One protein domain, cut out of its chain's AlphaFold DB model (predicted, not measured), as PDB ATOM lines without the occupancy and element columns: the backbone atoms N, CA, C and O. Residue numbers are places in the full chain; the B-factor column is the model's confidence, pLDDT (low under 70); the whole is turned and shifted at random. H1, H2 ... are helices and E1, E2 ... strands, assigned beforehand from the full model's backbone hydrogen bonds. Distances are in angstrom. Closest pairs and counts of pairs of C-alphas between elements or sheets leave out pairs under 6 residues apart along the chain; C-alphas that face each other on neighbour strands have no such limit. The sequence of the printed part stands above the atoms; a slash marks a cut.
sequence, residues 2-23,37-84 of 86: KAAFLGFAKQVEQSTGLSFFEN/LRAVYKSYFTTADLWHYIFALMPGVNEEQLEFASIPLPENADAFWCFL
ATOM      1  N   LYS A   2     -38.045  32.253  46.571       79.62
ATOM      2  CA  LYS A   2     -39.045  31.202  46.250       79.62
ATOM      3  C   LYS A   2     -40.439  31.398  46.879       79.62
ATOM      4  O   LYS A   2     -41.437  31.278  46.186       79.62
ATOM      5  N   ALA A   3     -40.526  31.734  48.168       84.25
ATOM      6  CA  ALA A   3     -41.819  31.948  48.832       84.25
ATOM      7  C   ALA A   3     -42.601  33.150  48.264       84.25
ATOM      8  O   ALA A   3     -43.818  33.082  48.139       84.25
ATOM      9  N   ALA A   4     -41.901  34.226  47.889       85.88
ATOM     10  CA  ALA A   4     -42.515  35.404  47.282       85.88
ATOM     11  C   ALA A   4     -43.007  35.102  45.860       85.88
ATOM     12  O   ALA A   4     -44.127  35.462  45.521       85.88
ATOM     13  N   PHE A   5     -42.221  34.350  45.084       88.62
ATOM     14  CA  PHE A   5     -42.614  33.873  43.758       88.62
ATOM     15  C   PHE A   5     -43.877  33.001  43.809       88.62
ATOM     16  O   PHE A   5     -44.833  33.262  43.090       88.62
ATOM     17  N   LEU A   6     -43.932  32.014  44.712       90.25
ATOM     18  CA  LEU A   6     -45.130  31.179  44.889       90.25
ATOM     19  C   LEU A   6     -46.336  31.990  45.388       90.25
ATOM     20  O   LEU A   6     -47.470  31.735  44.986       90.25
ATOM     21  N   GLY A   7     -46.099  32.986  46.245       91.88
ATOM     22  CA  GLY A   7     -47.135  33.923  46.679       91.88
ATOM     23  C   GLY A   7     -47.680  34.777  45.533       91.88
ATOM     24  O   GLY A   7     -48.876  35.054  45.503       91.88
ATOM     25  N   PHE A   8     -46.828  35.166  44.583       92.81
ATOM     26  CA  PHE A   8     -47.234  35.879  43.376       92.81
ATOM     27  C   PHE A   8     -47.991  34.968  42.404       92.81
ATOM     28  O   PHE A   8     -49.075  35.332  41.961       92.81
ATOM     29  N   ALA A   9     -47.497  33.749  42.165       93.06
ATOM     30  CA  ALA A   9     -48.191  32.747  41.358       93.06
ATOM     31  C   ALA A   9     -49.627  32.535  41.859       93.06
ATOM     32  O   ALA A   9     -50.575  32.625  41.086       93.06
ATOM     33  N   LYS A  10     -49.810  32.388  43.174       94.31
ATOM     34  CA  LYS A  10     -51.138  32.236  43.777       94.31
ATOM     35  C   LYS A  10     -52.058  33.443  43.559       94.31
ATOM     36  O   LYS A  10     -53.267  33.274  43.424       94.31
ATOM     37  N   GLN A  11     -51.515  34.658  43.537       94.56
ATOM     38  CA  GLN A  11     -52.306  35.857  43.234       94.56
ATOM     39  C   GLN A  11     -52.747  35.878  41.767       94.56
ATOM     40  O   GLN A  11     -53.892  36.225  41.485       94.56
ATOM     41  N   VAL A  12     -51.881  35.435  40.851       93.56
ATOM     42  CA  VAL A  12     -52.226  35.267  39.433       93.56
ATOM     43  C   VAL A  12     -53.288  34.179  39.247       93.56
ATOM     44  O   VAL A  12     -54.237  34.391  38.497       93.56
ATOM     45  N   GLU A  13     -53.211  33.052  39.966       94.12
ATOM     46  CA  GLU A  13     -54.277  32.033  39.946       94.12
ATOM     47  C   GLU A  13     -55.634  32.632  40.347       94.12
ATOM     48  O   GLU A  13     -56.651  32.402  39.695       94.12
ATOM     49  N   GLN A  14     -55.643  33.448  41.405       94.12
ATOM     50  CA  GLN A  14     -56.857  34.079  41.920       94.12
ATOM     51  C   GLN A  14     -57.452  35.113  40.959       94.12
ATOM     52  O   GLN A  14     -58.677  35.205  40.876       94.12
ATOM     53  N   SER A  15     -56.623  35.887  40.253       92.50
ATOM     54  CA  SER A  15     -57.113  36.920  39.332       92.50
ATOM     55  C   SER A  15     -57.535  36.356  37.974       92.50
ATOM     56  O   SER A  15     -58.464  36.864  37.353       92.50
ATOM     57  N   THR A  16     -56.888  35.283  37.516       90.75
ATOM     58  CA  THR A  16     -57.112  34.724  36.173       90.75
ATOM     59  C   THR A  16     -58.041  33.515  36.145       90.75
ATOM     60  O   THR A  16     -58.615  33.223  35.097       90.75
ATOM     61  N   GLY A  17     -58.165  32.787  37.260       89.88
ATOM     62  CA  GLY A  17     -58.793  31.465  37.300       89.88
ATOM     63  C   GLY A  17     -57.925  30.342  36.715       89.88
ATOM     64  O   GLY A  17     -58.394  29.207  36.617       89.88
ATOM     65  N   LEU A  18     -56.680  30.631  36.321       90.19
ATOM     66  CA  LEU A  18     -55.713  29.627  35.883       90.19
ATOM     67  C   LEU A  18     -55.112  28.896  37.088       90.19
ATOM     68  O   LEU A  18     -55.045  29.441  38.185       90.19
ATOM     69  N   SER A  19     -54.631  27.673  36.876       90.50
ATOM     70  CA  SER A  19     -53.886  26.913  37.891       90.50
ATOM     71  C   SER A  19     -52.374  27.001  37.661       90.50
ATOM     72  O   SER A  19     -51.906  26.833  36.534       90.50
ATOM     73  N   PHE A  20     -51.587  27.218  38.711       90.25
ATOM     74  CA  PHE A  20     -50.131  27.229  38.623       90.25
ATOM     75  C   PHE A  20     -49.570  25.804  38.656       90.25
ATOM     76  O   PHE A  20     -49.913  24.998  39.525       90.25
ATOM     77  N   PHE A  21     -48.656  25.500  37.736       86.81
ATOM     78  CA  PHE A  21     -48.032  24.185  37.626       86.81
ATOM     79  C   PHE A  21     -46.498  24.293  37.580       86.81
ATOM     80  O   PHE A  21     -45.908  24.587  36.541       86.81
ATOM     81  N   GLU A  22     -45.845  24.057  38.730       72.88
ATOM     82  CA  GLU A  22     -44.390  24.253  38.921       72.88
ATOM     83  C   GLU A  22     -43.541  23.229  38.141       72.88
ATOM     84  O   GLU A  22     -42.422  23.537  37.739       72.88
ATOM     85  N   ASN A  23     -44.070  22.021  37.907       65.62
ATOM     86  CA  ASN A  23     -43.380  20.937  37.207       65.62
ATOM     87  C   ASN A  23     -44.374  20.110  36.381       65.62
ATOM     88  O   ASN A  23     -45.006  19.195  36.921       65.62
ATOM     89  N   LEU A  37     -53.570  25.822  19.722       53.09
ATOM     90  CA  LEU A  37     -54.542  25.908  20.810       53.09
ATOM     91  C   LEU A  37     -54.586  27.344  21.316       53.09
ATOM     92  O   LEU A  37     -53.639  27.840  21.926       53.09
ATOM     93  N   ARG A  38     -55.719  28.005  21.054       54.59
ATOM     94  CA  ARG A  38     -55.985  29.360  21.542       54.59
ATOM     95  C   ARG A  38     -55.707  29.420  23.041       54.59
ATOM     96  O   ARG A  38     -56.182  28.560  23.781       54.59
ATOM     97  N   ALA A  39     -55.008  30.468  23.467       57.91
ATOM     98  CA  ALA A  39     -54.729  30.783  24.866       57.91
ATOM     99  C   ALA A  39     -55.960  30.638  25.788       57.91
ATOM    100  O   ALA A  39     -55.838  30.163  26.910       57.91
ATOM    101  N   VAL A  40     -57.151  30.914  25.250       53.03
ATOM    102  CA  VAL A  40     -58.475  30.740  25.878       53.03
ATOM    103  C   VAL A  40     -58.729  29.324  26.433       53.03
ATOM    104  O   VAL A  40     -59.530  29.155  27.346       53.03
ATOM    105  N   TYR A  41     -58.067  28.289  25.905       59.12
ATOM    106  CA  TYR A  41     -58.207  26.903  26.379       59.12
ATOM    107  C   TYR A  41     -57.109  26.470  27.358       59.12
ATOM    108  O   TYR A  41     -57.205  25.381  27.928       59.12
ATOM    109  N   LYS A  42     -56.066  27.285  27.569       72.88
ATOM    110  CA  LYS A  42     -55.052  26.994  28.585       72.88
ATOM    111  C   LYS A  42     -55.647  27.296  29.954       72.88
ATOM    112  O   LYS A  42     -55.886  28.449  30.285       72.88
ATOM    113  N   SER A  43     -55.869  26.256  30.751       82.12
ATOM    114  CA  SER A  43     -56.397  26.362  32.118       82.12
ATOM    115  C   SER A  43     -55.307  26.440  33.190       82.12
ATOM    116  O   SER A  43     -55.604  26.448  34.382       82.12
ATOM    117  N   TYR A  44     -54.038  26.434  32.787       87.00
ATOM    118  CA  TYR A  44     -52.895  26.426  33.686       87.00
ATOM    119  C   TYR A  44     -51.744  27.242  33.102       87.00
ATOM    120  O   TYR A  44     -51.638  27.386  31.883       87.00
ATOM    121  N   PHE A  45     -50.878  27.742  33.977       89.06
ATOM    122  CA  PHE A  45     -49.636  28.417  33.617       89.06
ATOM    123  C   PHE A  45     -48.468  27.824  34.398       89.06
ATOM    124  O   PHE A  45     -48.623  27.272  35.491       89.06
ATOM    125  N   THR A  46     -47.284  27.910  33.811       89.12
ATOM    126  CA  THR A  46     -46.055  27.338  34.358       89.12
ATOM    127  C   THR A  46     -45.149  28.413  34.948       89.12
ATOM    128  O   THR A  46     -45.376  29.614  34.801       89.12
ATOM    129  N   THR A  47     -44.065  27.976  35.591       89.25
ATOM    130  CA  THR A  47     -42.984  28.863  36.042       89.25
ATOM    131  C   THR A  47     -42.442  29.729  34.901       89.25
ATOM    132  O   THR A  47     -42.183  30.909  35.111       89.25
ATOM    133  N   ALA A  48     -42.297  29.167  33.695       86.00
ATOM    134  CA  ALA A  48     -41.804  29.902  32.531       86.00
ATOM    135  C   ALA A  48     -42.795  30.981  32.078       86.00
ATOM    136  O   ALA A  48     -42.391  32.116  31.835       86.00
ATOM    137  N   ASP A  49     -44.091  30.653  32.042       89.62
ATOM    138  CA  ASP A  49     -45.130  31.616  31.666       89.62
ATOM    139  C   ASP A  49     -45.175  32.798  32.647       89.62
ATOM    140  O   ASP A  49     -45.269  33.957  32.243       89.62
ATOM    141  N   LEU A  50     -45.046  32.514  33.948       90.31
ATOM    142  CA  LEU A  50     -45.040  33.552  34.975       90.31
ATOM    143  C   LEU A  50     -43.814  34.468  34.862       90.31
ATOM    144  O   LEU A  50     -43.944  35.680  35.015       90.31
ATOM    145  N   TRP A  51     -42.634  33.917  34.562       89.12
ATOM    146  CA  TRP A  51     -41.434  34.726  34.333       89.12
ATOM    147  C   TRP A  51     -41.544  35.600  33.088       89.12
ATOM    148  O   TRP A  51     -41.196  36.776  33.151       89.12
ATOM    149  N   HIS A  52     -42.061  35.071  31.980       88.69
ATOM    150  CA  HIS A  52     -42.299  35.873  30.778       88.69
ATOM    151  C   HIS A  52     -43.260  37.033  31.050       88.69
ATOM    152  O   HIS A  52     -42.950  38.161  30.684       88.69
ATOM    153  N   TYR A  53     -44.364  36.785  31.762       90.69
ATOM    154  CA  TYR A  53     -45.287  37.843  32.180       90.69
ATOM    155  C   TYR A  53     -44.577  38.946  32.986       90.69
ATOM    156  O   TYR A  53     -44.728  40.134  32.706       90.69
ATOM    157  N   ILE A  54     -43.750  38.554  33.959       89.94
ATOM    158  CA  ILE A  54     -42.979  39.487  34.790       89.94
ATOM    159  C   ILE A  54     -42.011  40.324  33.940       89.94
ATOM    160  O   ILE A  54     -41.958  41.546  34.087       89.94
ATOM    161  N   PHE A  55     -41.253  39.684  33.047       87.94
ATOM    162  CA  PHE A  55     -40.261  40.369  32.218       87.94
ATOM    163  C   PHE A  55     -40.886  41.242  31.126       87.94
ATOM    164  O   PHE A  55     -40.299  42.268  30.785       87.94
ATOM    165  N   ALA A  56     -42.074  40.888  30.626       88.50
ATOM    166  CA  ALA A  56     -42.836  41.731  29.705       88.50
ATOM    167  C   ALA A  56     -43.238  43.065  30.359       88.50
ATOM    168  O   ALA A  56     -43.192  44.116  29.722       88.50
ATOM    169  N   LEU A  57     -43.580  43.042  31.651       87.62
ATOM    170  CA  LEU A  57     -43.986  44.233  32.403       87.62
ATOM    171  C   LEU A  57     -42.814  45.062  32.933       87.62
ATOM    172  O   LEU A  57     -42.947  46.270  33.125       87.62
ATOM    173  N   MET A  58     -41.680  44.423  33.201       86.19
ATOM    174  CA  MET A  58     -40.504  45.069  33.783       86.19
ATOM    175  C   MET A  58     -39.243  44.716  32.991       86.19
ATOM    176  O   MET A  58     -38.385  43.966  33.470       86.19
ATOM    177  N   PRO A  59     -39.099  45.252  31.767       80.00
ATOM    178  CA  PRO A  59     -37.937  44.971  30.939       80.00
ATOM    179  C   PRO A  59     -36.657  45.476  31.618       80.00
ATOM    180  O   PRO A  59     -36.561  46.634  32.026       80.00
ATOM    181  N   GLY A  60     -35.655  44.603  31.727       78.06
ATOM    182  CA  GLY A  60     -34.344  44.936  32.298       78.06
ATOM    183  C   GLY A  60     -34.252  44.870  33.827       78.06
ATOM    184  O   GLY A  60     -33.205  45.219  34.372       78.06
ATOM    185  N   VAL A  61     -35.299  44.411  34.523       80.38
ATOM    186  CA  VAL A  61     -35.219  44.146  35.966       80.38
ATOM    187  C   VAL A  61     -34.389  42.885  36.233       80.38
ATOM    188  O   VAL A  61     -34.531  41.875  35.545       80.38
ATOM    189  N   ASN A  62     -33.514  42.936  37.235       79.44
ATOM    190  CA  ASN A  62     -32.807  41.752  37.721       79.44
ATOM    191  C   ASN A  62     -33.674  41.030  38.768       79.44
ATOM    192  O   ASN A  62     -34.327  41.687  39.578       79.44
ATOM    193  N   GLU A  63     -33.648  39.695  38.801       77.31
ATOM    194  CA  GLU A  63     -34.412  38.877  39.759       77.31
ATOM    195  C   GLU A  63     -34.143  39.272  41.222       77.31
ATOM    196  O   GLU A  63     -35.040  39.235  42.063       77.31
ATOM    197  N   GLU A  64     -32.919  39.704  41.531       76.31
ATOM    198  CA  GLU A  64     -32.524  40.151  42.873       76.31
ATOM    199  C   GLU A  64     -33.176  41.475  43.302       76.31
ATOM    200  O   GLU A  64     -33.294  41.742  44.497       76.31
ATOM    201  N   GLN A  65     -33.604  42.294  42.340       75.88
ATOM    202  CA  GLN A  65     -34.268  43.586  42.558       75.88
ATOM    203  C   GLN A  65     -35.789  43.489  42.387       75.88
ATOM    204  O   GLN A  65     -36.492  44.496  42.458       75.88
ATOM    205  N   LEU A  66     -36.299  42.283  42.134       81.31
ATOM    206  CA  LEU A  66     -37.693  42.063  41.815       81.31
ATOM    207  C   LEU A  66     -38.571  42.139  43.070       81.31
ATOM    208  O   LEU A  66     -38.534  41.271  43.946       81.31
ATOM    209  N   GLU A  67     -39.434  43.146  43.114       85.81
ATOM    210  CA  GLU A  67     -40.457  43.280  44.144       85.81
ATOM    211  C   GLU A  67     -41.799  42.763  43.618       85.81
ATOM    212  O   GLU A  67     -42.567  43.494  43.010       85.81
ATOM    213  N   PHE A  68     -42.134  41.497  43.882       82.62
ATOM    214  CA  PHE A  68     -43.387  40.892  43.392       82.62
ATOM    215  C   PHE A  68     -44.667  41.663  43.766       82.62
ATOM    216  O   PHE A  68     -45.678  41.532  43.086       82.62
ATOM    217  N   ALA A  69     -44.638  42.457  44.839       79.25
ATOM    218  CA  ALA A  69     -45.770  43.274  45.274       79.25
ATOM    219  C   ALA A  69     -46.044  44.493  44.372       79.25
ATOM    220  O   ALA A  69     -47.139  45.048  44.439       79.25
ATOM    221  N   SER A  70     -45.073  44.926  43.559       85.19
ATOM    222  CA  SER A  70     -45.231  46.053  42.629       85.19
ATOM    223  C   SER A  70     -45.637  45.616  41.219       85.19
ATOM    224  O   SER A  70     -45.996  46.458  40.396       85.19
ATOM    225  N   ILE A  71     -45.625  44.308  40.945       88.19
ATOM    226  CA  ILE A  71     -46.001  43.749  39.647       88.19
ATOM    227  C   ILE A  71     -47.528  43.759  39.537       88.19
ATOM    228  O   ILE A  71     -48.196  43.149  40.379       88.19
ATOM    229  N   PRO A  72     -48.110  44.417  38.521       91.12
ATOM    230  CA  PRO A  72     -49.552  44.410  38.343       91.12
ATOM    231  C   PRO A  72     -50.047  42.984  38.082       91.12
ATOM    232  O   PRO A  72     -49.419  42.210  37.355       91.12
ATOM    233  N   LEU A  73     -51.186  42.634  38.681       92.56
ATOM    234  CA  LEU A  73     -51.854  41.363  38.420       92.56
ATOM    235  C   LEU A  73     -52.649  41.449  37.113       92.56
ATOM    236  O   LEU A  73     -53.247  42.491  36.836       92.56
ATOM    237  N   PRO A  74     -52.700  40.365  36.326       92.12
ATOM    238  CA  PRO A  74     -53.527  40.328  35.129       92.12
ATOM    239  C   PRO A  74     -55.008  40.342  35.522       92.12
ATOM    240  O   PRO A  74     -55.412  39.671  36.475       92.12
ATOM    241  N   GLU A  75     -55.825  41.082  34.771       90.25
ATOM    242  CA  GLU A  75     -57.266  41.221  35.043       90.25
ATOM    243  C   GLU A  75     -58.044  39.913  34.847       90.25
ATOM    244  O   GLU A  75     -59.068  39.695  35.489       90.25
ATOM    245  N   ASN A  76     -57.582  39.065  33.928       88.81
ATOM    246  CA  ASN A  76     -58.157  37.765  33.595       88.81
ATOM    247  C   ASN A  76     -57.122  36.909  32.835       88.81
ATOM    248  O   ASN A  76     -56.014  37.365  32.541       88.81
ATOM    249  N   ALA A  77     -57.480  35.661  32.519       87.81
ATOM    250  CA  ALA A  77     -56.613  34.745  31.778       87.81
ATOM    251  C   ALA A  77     -56.190  35.290  30.402       87.81
ATOM    252  O   ALA A  77     -55.024  35.163  30.039       87.81
ATOM    253  N   ASP A  78     -57.094  35.929  29.655       86.75
ATOM    254  CA  ASP A  78     -56.770  36.466  28.328       86.75
ATOM    255  C   ASP A  78     -55.713  37.573  28.426       86.75
ATOM    256  O   ASP A  78     -54.725  37.546  27.693       86.75
ATOM    257  N   ALA A  79     -55.862  38.488  29.391       87.75
ATOM    258  CA  ALA A  79     -54.881  39.535  29.663       87.75
ATOM    259  C   ALA A  79     -53.509  38.951  30.027       87.75
ATOM    260  O   ALA A  79     -52.500  39.429  29.517       87.75
ATOM    261  N   PHE A  80     -53.459  37.896  30.850       90.00
ATOM    262  CA  PHE A  80     -52.208  37.202  31.173       90.00
ATOM    263  C   PHE A  80     -51.519  36.660  29.914       90.00
ATOM    264  O   PHE A  80     -50.337  36.921  29.698       90.00
ATOM    265  N   TRP A  81     -52.264  35.957  29.056       85.81
ATOM    266  CA  TRP A  81     -51.718  35.362  27.837       85.81
ATOM    267  C   TRP A  81     -51.345  36.385  26.756       85.81
ATOM    268  O   TRP A  81     -50.448  36.106  25.963       85.81
ATOM    269  N   CYS A  82     -51.967  37.568  26.720       84.75
ATOM    270  CA  CYS A  82     -51.577  38.634  25.792       84.75
ATOM    271  C   CYS A  82     -50.111  39.057  25.968       84.75
ATOM    272  O   CYS A  82     -49.416  39.226  24.971       84.75
ATOM    273  N   PHE A  83     -49.614  39.135  27.205       79.50
ATOM    274  CA  PHE A  83     -48.213  39.489  27.486       79.50
ATOM    275  C   PHE A  83     -47.201  38.391  27.111       79.50
ATOM    276  O   PHE A  83     -45.998  38.617  27.176       79.50
ATOM    277  N   LEU A  84     -47.672  37.196  26.745       74.12
ATOM    278  CA  LEU A  84     -46.839  36.047  26.378       74.12
ATOM    279  C   LEU A  84     -46.682  35.865  24.861       74.12
ATOM    280  O   LEU A  84     -45.891  35.023  24.439       74.12
TER     281      LEU A  84
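What this domain is: This is residues 2 to 23 and 37 to 84 of the 86 residues of an uncharacterized protein of Taibaiella sp. KBW10 (UniProt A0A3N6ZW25). What would one see first? A tiny two-stranded parallel sheet, E1 and E2, sits at one side of three helices whose centres make a triangle: the long H1 passes close by E1, H2 follows E2 with no residue between them but turns off in another direction, about crosswise to H1, and the short H3 meets the end of H1. A wide loop with no named element, residues 58 to 76, sweeps from the end of H2 back to H3. What is it made of? The printed part has 70 residues with three named helices and two named strands, in the order H1, E1, E2, H2, H3, and its class is mostly helix. How is it spread? It is compact, with a radius of gyration of the C-alphas of 11.4 A, and only just elongated, spanning 34 by 22 by 21 A.

Where its parts are: Where is the sheet? E1 is residues 19 to 21, 6.5 A long, and E2 is residues 44 to 46, 6.9 A long. Where are the helices? H1 is residues 2 to 16, 21.0 A long, from C-alpha 2 at (-39.045, 31.202, 46.250). H2 is residues 47 to 57, 15.8 A long, and H3 is residues 77 to 82, 8.7 A long, ending with C-alpha 82 at (-51.577, 38.634, 25.792).

How they stand to each other: How do the strands pair? E1 and E2 are parallel, at 33 degrees, with N 21 and O 45 2.9 A apart and N 45 and O 19 2.9 A apart, both within hydrogen-bond range. What is beside the sheet? The closest C-alphas of H1 and E1 are those of Glu 13 and Ser 19, 5.5 A apart, while H1 and E2 are near each other, with 6 pairs of C-alphas within 10 A. H3 is apart from E1 and from E2. How do the helices meet? H1 and H2 are close but not clearly touching, the closest C-alphas being those of Ala 9 and Leu 50 at 7.2 A, and are about perpendicular at 79 degrees. H1, with residues 15 to 16 alone, and H3 only just touch, with 3 pairs of C-alphas within 8 A, the closest those of Thr 16 and Ala 77 at 4.4 A. H2 and H3 are close but not clearly touching, Tyr 53 and Phe 80 having the closest C-alphas at 7.0 A, at a steep tilt of 63 degrees, the same way. Are the helix backbones complete? In H1, H2 and H3 every O i to N i+4 pair is within hydrogen-bond range.

The domain as a whole: How far does it reach? The two C-alphas farthest apart are those of Leu 37 and Gln 65, 34.6 A. Where is it cut? Residues 24 to 36 are not printed, and C-alphas 23 and 37 are 20.4 A apart across the cut. Which link is long? The link from H2 to H3 is long, with 19 residues. Where is confidence low? The mean pLDDT of the printed part is 84.1, and residue 23 and residues 37 to 41 are under 70.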